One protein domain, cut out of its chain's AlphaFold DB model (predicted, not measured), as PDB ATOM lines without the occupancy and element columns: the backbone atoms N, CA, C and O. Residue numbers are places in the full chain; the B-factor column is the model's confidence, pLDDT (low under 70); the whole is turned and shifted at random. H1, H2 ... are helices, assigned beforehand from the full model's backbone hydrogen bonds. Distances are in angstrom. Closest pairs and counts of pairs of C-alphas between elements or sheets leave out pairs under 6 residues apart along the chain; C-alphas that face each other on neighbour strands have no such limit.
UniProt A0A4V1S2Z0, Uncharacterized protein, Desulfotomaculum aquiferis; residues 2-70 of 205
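AT A GLANCE: This is residues 2 to 70 of the 205 residues of an uncharacterized protein of Desulfotomaculum aquiferis (UniProt A0A4V1S2Z0). A long helix, H4, makes most of a rod: residues 45 to 70, of which 45 to 67 belong to H4, stick out from a small head, where H1 folds back alongside residues 34 to 40 of H4 and H2 and H3 form a hairpin. The printed part has 69 residues with four named helices, H1 to H4 in order, and no named strand: all helix. It is extended, with a radius of gyration of the C-alphas of 19.1 A, and spans 63 by 22 by 17 A.

HOW THE PARTS SIT: H1, residues 2 to 11, touches H4, residues 34 to 67, with residues 34 to 40 of H4 alone, at a shallow tilt of 22 degrees, opposite ways; their closest C-alphas, of Ala 11 and Trp 36, are 4.7 A apart. H2, residues 13 to 21, and H3, residues 25 to 31, touch as a hairpin; their closest C-alphas, of Ala 16 and Ala 28, are 4.3 A apart. H3 and H4 are apart. In H1, H2, H3 and H4 every O i to N i+4 pair is within hydrogen-bond range.

IN THESE COORDINATES: H1 begins at C-alpha 2 (-113.975, -43.010, 45.782); H4, 50.0 A long, ends at C-alpha 67 (-89.182, -14.923, 46.826).

THE WHOLE: The printed part has no cut, its three links are tight, and no printed residue is under 70 in pLDDT.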
ATOM      1  N   SER A   2    -113.450 -41.832  46.510       84.12
ATOM      2  CA  SER A   2    -113.975 -43.010  45.782       84.12
ATOM      3  C   SER A   2    -113.362 -44.336  46.230       84.12
ATOM      4  O   SER A   2    -114.065 -45.312  46.462       84.12
ATOM      5  N   TRP A   3    -112.043 -44.346  46.413       84.44
ATOM      6  CA  TRP A   3    -111.323 -45.519  46.891       84.44
ATOM      7  C   TRP A   3    -111.680 -45.916  48.330       84.44
ATOM      8  O   TRP A   3    -111.905 -47.085  48.620       84.44
ATOM      9  N   GLU A   4    -111.771 -44.931  49.221       86.81
ATOM     10  CA  GLU A   4    -112.127 -45.128  50.627       86.81
ATOM     11  C   GLU A   4    -113.498 -45.791  50.766       86.81
ATOM     12  O   GLU A   4    -113.640 -46.759  51.509       86.81
ATOM     13  N   ILE A   5    -114.481 -45.324  49.992       88.19
ATOM     14  CA  ILE A   5    -115.835 -45.882  49.993       88.19
ATOM     15  C   ILE A   5    -115.828 -47.323  49.474       88.19
ATOM     16  O   ILE A   5    -116.476 -48.183  50.067       88.19
ATOM     17  N   LEU A   6    -115.064 -47.619  48.416       90.69
ATOM     18  CA  LEU A   6    -114.949 -48.975  47.874       90.69
ATOM     19  C   LEU A   6    -114.349 -49.951  48.888       90.69
ATOM     20  O   LEU A   6    -114.957 -50.982  49.174       90.69
ATOM     21  N   VAL A   7    -113.179 -49.630  49.448       91.25
ATOM     22  CA  VAL A   7    -112.493 -50.531  50.383       91.25
ATOM     23  C   VAL A   7    -113.285 -50.676  51.677       91.25
ATOM     24  O   VAL A   7    -113.454 -51.793  52.151       91.25
ATOM     25  N   ASN A   8    -113.840 -49.590  52.219       90.94
ATOM     26  CA  ASN A   8    -114.658 -49.660  53.429       90.94
ATOM     27  C   ASN A   8    -115.952 -50.459  53.193       90.94
ATOM     28  O   ASN A   8    -116.320 -51.269  54.037       90.94
ATOM     29  N   SER A   9    -116.592 -50.322  52.028       90.81
ATOM     30  CA  SER A   9    -117.765 -51.128  51.660       90.81
ATOM     31  C   SER A   9    -117.445 -52.626  51.563       90.81
ATOM     32  O   SER A   9    -118.237 -53.457  52.009       90.81
ATOM     33  N   LYS A  10    -116.262 -52.990  51.045       92.75
ATOM     34  CA  LYS A  10    -115.801 -54.389  50.994       92.75
ATOM     35  C   LYS A  10    -115.384 -54.929  52.360       92.75
ATOM     36  O   LYS A  10    -115.762 -56.041  52.700       92.75
ATOM     37  N   ALA A  11    -114.667 -54.131  53.144       92.25
ATOM     38  CA  ALA A  11    -114.186 -54.503  54.470       92.25
ATOM     39  C   ALA A  11    -115.276 -54.464  55.556       92.25
ATOM     40  O   ALA A  11    -115.098 -55.058  56.613       92.25
ATOM     41  N   ARG A  12    -116.383 -53.744  55.315       93.81
ATOM     42  CA  ARG A  12    -117.441 -53.415  56.292       93.81
ATOM     43  C   ARG A  12    -116.923 -52.725  57.558       93.81
ATOM     44  O   ARG A  12    -117.434 -52.933  58.658       93.81
ATOM     45  N   ILE A  13    -115.925 -51.854  57.391       93.31
ATOM     46  CA  ILE A  13    -115.281 -51.136  58.501       93.31
ATOM     47  C   ILE A  13    -116.288 -50.255  59.244       93.31
ATOM     48  O   ILE A  13    -116.312 -50.273  60.470       93.31
ATOM     49  N   ASN A  14    -117.160 -49.532  58.530       94.50
ATOM     50  CA  ASN A  14    -118.176 -48.687  59.168       94.50
ATOM     51  C   ASN A  14    -119.097 -49.490  60.099       94.50
ATOM     52  O   ASN A  14    -119.330 -49.076  61.234       94.50
ATOM     53  N   MET A  15    -119.574 -50.659  59.666       94.44
ATOM     54  CA  MET A  15    -120.381 -51.524  60.534       94.44
ATOM     55  C   MET A  15    -119.586 -52.062  61.727       94.44
ATOM     56  O   MET A  15    -120.111 -52.092  62.836       94.44
ATOM     57  N   ALA A  16    -118.321 -52.446  61.535       94.06
ATOM     58  CA  ALA A  16    -117.472 -52.885  62.642       94.06
ATOM     59  C   ALA A  16    -117.263 -51.766  63.682       94.06
ATOM     60  O   ALA A  16    -117.354 -52.009  64.887       94.06
ATOM     61  N   ILE A  17    -117.069 -50.521  63.237       93.62
ATOM     62  CA  ILE A  17    -116.990 -49.340  64.111       93.62
ATOM     63  C   ILE A  17    -118.311 -49.135  64.869       93.62
ATOM     64  O   ILE A  17    -118.308 -48.936  66.081       93.62
ATOM     65  N   LEU A  18    -119.454 -49.245  64.191       94.19
ATOM     66  CA  LEU A  18    -120.761 -49.120  64.842       94.19
ATOM     67  C   LEU A  18    -120.963 -50.178  65.937       94.19
ATOM     68  O   LEU A  18    -121.405 -49.867  67.046       94.19
ATOM     69  N   TYR A  19    -120.638 -51.436  65.641       95.38
ATOM     70  CA  TYR A  19    -120.797 -52.531  66.594       95.38
ATOM     71  C   TYR A  19    -119.836 -52.425  67.776       95.38
ATOM     72  O   TYR A  19    -120.241 -52.674  68.909       95.38
ATOM     73  N   THR A  20    -118.596 -51.991  67.553       95.06
ATOM     74  CA  THR A  20    -117.651 -51.742  68.653       95.06
ATOM     75  C   THR A  20    -118.114 -50.597  69.553       95.06
ATOM     76  O   THR A  20    -118.091 -50.749  70.773       95.06
ATOM     77  N   PHE A  21    -118.635 -49.498  68.994       94.00
ATOM     78  CA  PHE A  21    -119.176 -48.389  69.793       94.00
ATOM     79  C   PHE A  21    -120.472 -48.721  70.537       94.00
ATOM     80  O   PHE A  21    -120.754 -48.111  71.564       94.00
ATOM     81  N   THR A  22    -121.237 -49.709  70.073       93.94
ATOM     82  CA  THR A  22    -122.439 -50.200  70.772       93.94
ATOM     83  C   THR A  22    -122.150 -51.368  71.724       93.94
ATOM     84  O   THR A  22    -123.079 -51.942  72.288       93.94
ATOM     85  N   GLY A  23    -120.876 -51.734  71.919       93.31
ATOM     86  CA  GLY A  23    -120.449 -52.820  72.811       93.31
ATOM     87  C   GLY A  23    -120.645 -54.236  72.250       93.31
ATOM     88  O   GLY A  23    -120.388 -55.220  72.944       93.31
ATOM     89  N   LYS A  24    -121.066 -54.378  70.989       95.75
ATOM     90  CA  LYS A  24    -121.342 -55.657  70.313       95.75
ATOM     91  C   LYS A  24    -120.094 -56.202  69.604       95.75
ATOM     92  O   LYS A  24    -120.086 -56.412  68.393       95.75
ATOM     93  N   PHE A  25    -119.026 -56.460  70.359       94.38
ATOM     94  CA  PHE A  25    -117.723 -56.870  69.806       94.38
ATOM     95  C   PHE A  25    -117.758 -58.175  69.002       94.38
ATOM     96  O   PHE A  25    -117.052 -58.295  68.004       94.38
ATOM     97  N   HIS A  26    -118.603 -59.133  69.396       94.81
ATOM     98  CA  HIS A  26    -118.758 -60.390  68.656       94.81
ATOM     99  C   HIS A  26    -119.239 -60.136  67.222       94.81
ATOM    100  O   HIS A  26    -118.616 -60.579  66.265       94.81
ATOM    101  N   GLN A  27    -120.287 -59.320  67.079       93.50
ATOM    102  CA  GLN A  27    -120.844 -58.949  65.776       93.50
ATOM    103  C   GLN A  27    -119.860 -58.112  64.953       93.50
ATOM    104  O   GLN A  27    -119.798 -58.254  63.735       93.50
ATOM    105  N   ALA A  28    -119.059 -57.263  65.607       93.56
ATOM    106  CA  ALA A  28    -118.016 -56.500  64.926       93.56
ATOM    107  C   ALA A  28    -116.976 -57.416  64.258       93.56
ATOM    108  O   ALA A  28    -116.638 -57.202  63.094       93.56
ATOM    109  N   ASN A  29    -116.514 -58.449  64.969       92.56
ATOM    110  CA  ASN A  29    -115.523 -59.404  64.465       92.56
ATOM    111  C   ASN A  29    -116.064 -60.315  63.356       92.56
ATOM    112  O   ASN A  29    -115.291 -60.748  62.506       92.56
ATOM    113  N   GLU A  30    -117.363 -60.621  63.368       94.19
ATOM    114  CA  GLU A  30    -118.012 -61.446  62.340       94.19
ATOM    115  C   GLU A  30    -118.273 -60.678  61.042       94.19
ATOM    116  O   GLU A  30    -118.238 -61.248  59.953       94.19
ATOM    117  N   VAL A  31    -118.571 -59.382  61.149       93.75
ATOM    118  CA  VAL A  31    -118.942 -58.552  59.997       93.75
ATOM    119  C   VAL A  31    -117.720 -58.001  59.264       93.75
ATOM    120  O   VAL A  31    -117.824 -57.708  58.072       93.75
ATOM    121  N   LEU A  32    -116.583 -57.860  59.949       93.56
ATOM    122  CA  LEU A  32    -115.347 -57.330  59.382       93.56
ATOM    123  C   LEU A  32    -114.647 -58.366  58.489       93.56
ATOM    124  O   LEU A  32    -114.273 -59.447  58.938       93.56
ATOM    125  N   ASP A  33    -114.377 -57.999  57.237       93.56
ATOM    126  CA  ASP A  33    -113.502 -58.789  56.369       93.56
ATOM    127  C   ASP A  33    -112.038 -58.413  56.631       93.56
ATOM    128  O   ASP A  33    -111.584 -57.319  56.279       93.56
ATOM    129  N   TYR A  34    -111.289 -59.325  57.254       92.12
ATOM    130  CA  TYR A  34    -109.894 -59.089  57.640       92.12
ATOM    131  C   TYR A  34    -108.966 -58.820  56.446       92.12
ATOM    132  O   TYR A  34    -108.018 -58.046  56.581       92.12
ATOM    133  N   GLY A  35    -109.228 -59.412  55.275       93.00
ATOM    134  CA  GLY A  35    -108.391 -59.228  54.088       93.00
ATOM    135  C   GLY A  35    -108.476 -57.796  53.566       93.00
ATOM    136  O   GLY A  35    -107.460 -57.109  53.420       93.00
ATOM    137  N   TRP A  36    -109.699 -57.309  53.359       93.56
ATOM    138  CA  TRP A  36    -109.932 -55.928  52.936       93.56
ATOM    139  C   TRP A  36    -109.621 -54.910  54.041       93.56
ATOM    140  O   TRP A  36    -109.166 -53.807  53.732       93.56
ATOM    141  N   ALA A  37    -109.806 -55.263  55.317       91.56
ATOM    142  CA  ALA A  37    -109.477 -54.389  56.444       91.56
ATOM    143  C   ALA A  37    -107.964 -54.156  56.591       91.56
ATOM    144  O   ALA A  37    -107.532 -53.018  56.786       91.56
ATOM    145  N   LEU A  38    -107.136 -55.194  56.436       92.62
ATOM    146  CA  LEU A  38    -105.677 -55.035  56.430       92.62
ATOM    147  C   LEU A  38    -105.221 -54.163  55.258       92.62
ATOM    148  O   LEU A  38    -104.396 -53.264  55.430       92.62
ATOM    149  N   PHE A  39    -105.805 -54.380  54.078       91.31
ATOM    150  CA  PHE A  39    -105.519 -53.563  52.903       91.31
ATOM    151  C   PHE A  39    -105.902 -52.091  53.114       91.31
ATOM    152  O   PHE A  39    -105.129 -51.200  52.761       91.31
ATOM    153  N   TYR A  40    -107.040 -51.827  53.765       91.50
ATOM    154  CA  TYR A  40    -107.420 -50.478  54.187       91.50
ATOM    155  C   TYR A  40    -106.340 -49.839  55.067       91.50
ATOM    156  O   TYR A  40    -105.921 -48.717  54.792       91.50
ATOM    157  N   GLY A  41    -105.845 -50.563  56.078       90.81
ATOM    158  CA  GLY A  41    -104.796 -50.078  56.980       90.81
ATOM    159  C   GLY A  41    -103.502 -49.699  56.253       90.81
ATOM    160  O   GLY A  41    -102.954 -48.623  56.487       90.81
ATOM    161  N   VAL A  42    -103.044 -50.532  55.312       92.25
ATOM    162  CA  VAL A  42    -101.838 -50.249  54.509       92.25
ATOM    163  C   VAL A  42    -102.005 -48.971  53.690       92.25
ATOM    164  O   VAL A  42    -101.124 -48.110  53.683       92.25
ATOM    165  N   ILE A  43    -103.145 -48.822  53.019       90.19
ATOM    166  CA  ILE A  43    -103.409 -47.656  52.173       90.19
ATOM    167  C   ILE A  43    -103.565 -46.400  53.011       90.19
ATOM    168  O   ILE A  43    -103.101 -45.339  52.606       90.19
ATOM    169  N   PHE A  44    -104.179 -46.515  54.184       90.31
ATOM    170  CA  PHE A  44    -104.309 -45.408  55.113       90.31
ATOM    171  C   PHE A  44    -102.934 -44.905  55.578       90.31
ATOM    172  O   PHE A  44    -102.654 -43.710  55.490       90.31
ATOM    173  N   CYS A  45    -102.032 -45.813  55.966       93.94
ATOM    174  CA  CYS A  45    -100.649 -45.469  56.308       93.94
ATOM    175  C   CYS A  45     -99.908 -44.809  55.136       93.94
ATOM    176  O   CYS A  45     -99.242 -43.787  55.318       93.94
ATOM    177  N   PHE A  46    -100.052 -45.357  53.925       93.62
ATOM    178  CA  PHE A  46     -99.457 -44.772  52.725       93.62
ATOM    179  C   PHE A  46    -100.018 -43.374  52.432       93.62
ATOM    180  O   PHE A  46     -99.248 -42.456  52.171       93.62
ATOM    181  N   ALA A  47    -101.334 -43.182  52.537       92.19
ATOM    182  CA  ALA A  47    -101.990 -41.902  52.291       92.19
ATOM    183  C   ALA A  47    -101.550 -40.821  53.287       92.19
ATOM    184  O   ALA A  47    -101.349 -39.676  52.886       92.19
ATOM    185  N   ILE A  48    -101.350 -41.170  54.564       94.12
ATOM    186  CA  ILE A  48    -100.802 -40.247  55.571       94.12
ATOM    187  C   ILE A  48     -99.377 -39.835  55.198       94.12
ATOM    188  O   ILE A  48     -99.053 -38.644  55.188       94.12
ATOM    189  N   PHE A  49     -98.526 -40.810  54.871       96.31
ATOM    190  CA  PHE A  49     -97.144 -40.552  54.477       96.31
ATOM    191  C   PHE A  49     -97.060 -39.678  53.218       96.31
ATOM    192  O   PHE A  49     -96.328 -38.685  53.202       96.31
ATOM    193  N   ASP A  50     -97.826 -40.019  52.183       96.19
ATOM    194  CA  ASP A  50     -97.868 -39.286  50.920       96.19
ATOM    195  C   ASP A  50     -98.393 -37.858  51.122       96.19
ATOM    196  O   ASP A  50     -97.744 -36.894  50.707       96.19
ATOM    197  N   SER A  51     -99.477 -37.693  51.888       95.06
ATOM    198  CA  SER A  51    -100.018 -36.376  52.248       95.06
ATOM    199  C   SER A  51     -98.966 -35.512  52.944       95.06
ATOM    200  O   SER A  51     -98.759 -34.363  52.557       95.06
ATOM    201  N   TYR A  52     -98.227 -36.069  53.911       96.62
ATOM    202  CA  TYR A  52     -97.140 -35.356  54.583       96.62
ATOM    203  C   TYR A  52     -96.034 -34.925  53.605       96.62
ATOM    204  O   TYR A  52     -95.620 -33.759  53.594       96.62
ATOM    205  N   ARG A  53     -95.565 -35.839  52.746       96.88
ATOM    206  CA  ARG A  53     -94.516 -35.564  51.748       96.88
ATOM    207  C   ARG A  53     -94.932 -34.461  50.775       96.88
ATOM    208  O   ARG A  53     -94.136 -33.557  50.488       96.88
ATOM    209  N   ILE A  54     -96.169 -34.521  50.297       95.69
ATOM    210  CA  ILE A  54     -96.754 -33.546  49.383       95.69
ATOM    211  C   ILE A  54     -96.893 -32.182  50.069       95.69
ATOM    212  O   ILE A  54     -96.436 -31.180  49.513       95.69
ATOM    213  N   SER A  55     -97.415 -32.120  51.296       95.19
ATOM    214  CA  SER A  55     -97.535 -30.866  52.052       95.19
ATOM    215  C   SER A  55     -96.182 -30.193  52.291       95.19
ATOM    216  O   SER A  55     -96.045 -28.989  52.076       95.19
ATOM    217  N   VAL A  56     -95.144 -30.950  52.669       97.00
ATOM    218  CA  VAL A  56     -93.782 -30.405  52.830       97.00
ATOM    219  C   VAL A  56     -93.259 -29.823  51.514       97.00
ATOM    220  O   VAL A  56     -92.621 -28.768  51.508       97.00
ATOM    221  N   THR A  57     -93.535 -30.493  50.397       97.12
ATOM    222  CA  THR A  57     -93.094 -30.058  49.067       97.12
ATOM    223  C   THR A  57     -93.821 -28.787  48.626       97.12
ATOM    224  O   THR A  57     -93.165 -27.819  48.239       97.12
ATOM    225  N   TYR A  58     -95.148 -28.732  48.768       94.31
ATOM    226  CA  TYR A  58     -95.934 -27.538  48.442       94.31
ATOM    227  C   TYR A  58     -95.584 -26.341  49.324       94.31
ATOM    228  O   TYR A  58     -95.478 -25.232  48.811       94.31
ATOM    229  N   ASN A  59     -95.313 -26.544  50.615       94.69
ATOM    230  CA  ASN A  59     -94.876 -25.460  51.497       94.69
ATOM    231  C   ASN A  59     -93.537 -24.858  51.045       94.69
ATOM    232  O   ASN A  59     -93.367 -23.636  51.049       94.69
ATOM    233  N   LYS A  60     -92.585 -25.698  50.612       95.56
ATOM    234  CA  LYS A  60     -91.319 -25.228  50.026       95.56
ATOM    235  C   LYS A  60     -91.566 -24.462  48.730       95.56
ATOM    236  O   LYS A  60     -90.997 -23.385  48.564       95.56
ATOM    237  N   LEU A  61     -92.420 -24.985  47.850       93.06
ATOM    238  CA  LEU A  61     -92.749 -24.346  46.577       93.06
ATOM    239  C   LEU A  61     -93.421 -22.983  46.785       93.06
ATOM    240  O   LEU A  61     -92.962 -21.995  46.222       93.06
ATOM    241  N   ALA A  62     -94.420 -22.903  47.664       89.00
ATOM    242  CA  ALA A  62     -95.092 -21.657  48.023       89.00
ATOM    243  C   ALA A  62     -94.108 -20.625  48.599       89.00
ATOM    244  O   ALA A  62     -94.200 -19.434  48.305       89.00
ATOM    245  N   ARG A  63     -93.125 -21.070  49.394       91.06
ATOM    246  CA  ARG A  63     -92.071 -20.191  49.917       91.06
ATOM    247  C   ARG A  63     -91.142 -19.682  48.812       91.06
ATOM    248  O   ARG A  63     -90.807 -18.504  48.821       91.06
ATOM    249  N   LEU A  64     -90.733 -20.540  47.878       91.12
ATOM    250  CA  LEU A  64     -89.907 -20.144  46.729       91.12
ATOM    251  C   LEU A  64     -90.639 -19.146  45.829       91.12
ATOM    252  O   LEU A  64     -90.047 -18.156  45.409       91.12
ATOM    253  N   GLU A  65     -91.932 -19.365  45.597       87.44
ATOM    254  CA  GLU A  65     -92.773 -18.474  44.799       87.44
ATOM    255  C   GLU A  65     -92.866 -17.068  45.414       87.44
ATOM    256  O   GLU A  65     -92.793 -16.070  44.700       87.44
ATOM    257  N   ARG A  66     -92.935 -16.964  46.752       84.19
ATOM    258  CA  ARG A  66     -92.914 -15.670  47.464       84.19
ATOM    259  C   ARG A  66     -91.603 -14.894  47.299       84.19
ATOM    260  O   ARG A  66     -91.625 -13.674  47.419       84.19
ATOM    261  N   TYR A  67     -90.481 -15.570  47.045       86.56
ATOM    262  CA  TYR A  67     -89.182 -14.923  46.826       86.56
ATOM    263  C   TYR A  67     -88.940 -14.511  45.369       86.56
ATOM    264  O   TYR A  67     -87.964 -13.815  45.086       86.56
ATOM    265  N   GLN A  68     -89.798 -14.914  44.428       85.19
ATOM    266  CA  GLN A  68     -89.643 -14.502  43.036       85.19
ATOM    267  C   GLN A  68     -89.950 -13.009  42.872       85.19
ATOM    268  O   GLN A  68     -91.014 -12.529  43.251       85.19
ATOM    269  N   ALA A  69     -89.032 -12.285  42.222       75.62
ATOM    270  CA  ALA A  69     -89.204 -10.861  41.924       75.62
ATOM    271  C   ALA A  69     -90.407 -10.585  41.001       75.62
ATOM    272  O   ALA A  69     -91.047  -9.541  41.105       75.62
ATOM    273  N   HIS A  70     -90.729 -11.530  40.113       73.06
ATOM    274  CA  HIS A  70     -91.827 -11.424  39.154       73.06
ATOM    275  C   HIS A  70     -92.738 -12.643  39.269       73.06
ATOM    276  O   HIS A  70     -92.409 -13.722  38.778       73.06
TER     277      HIS A  70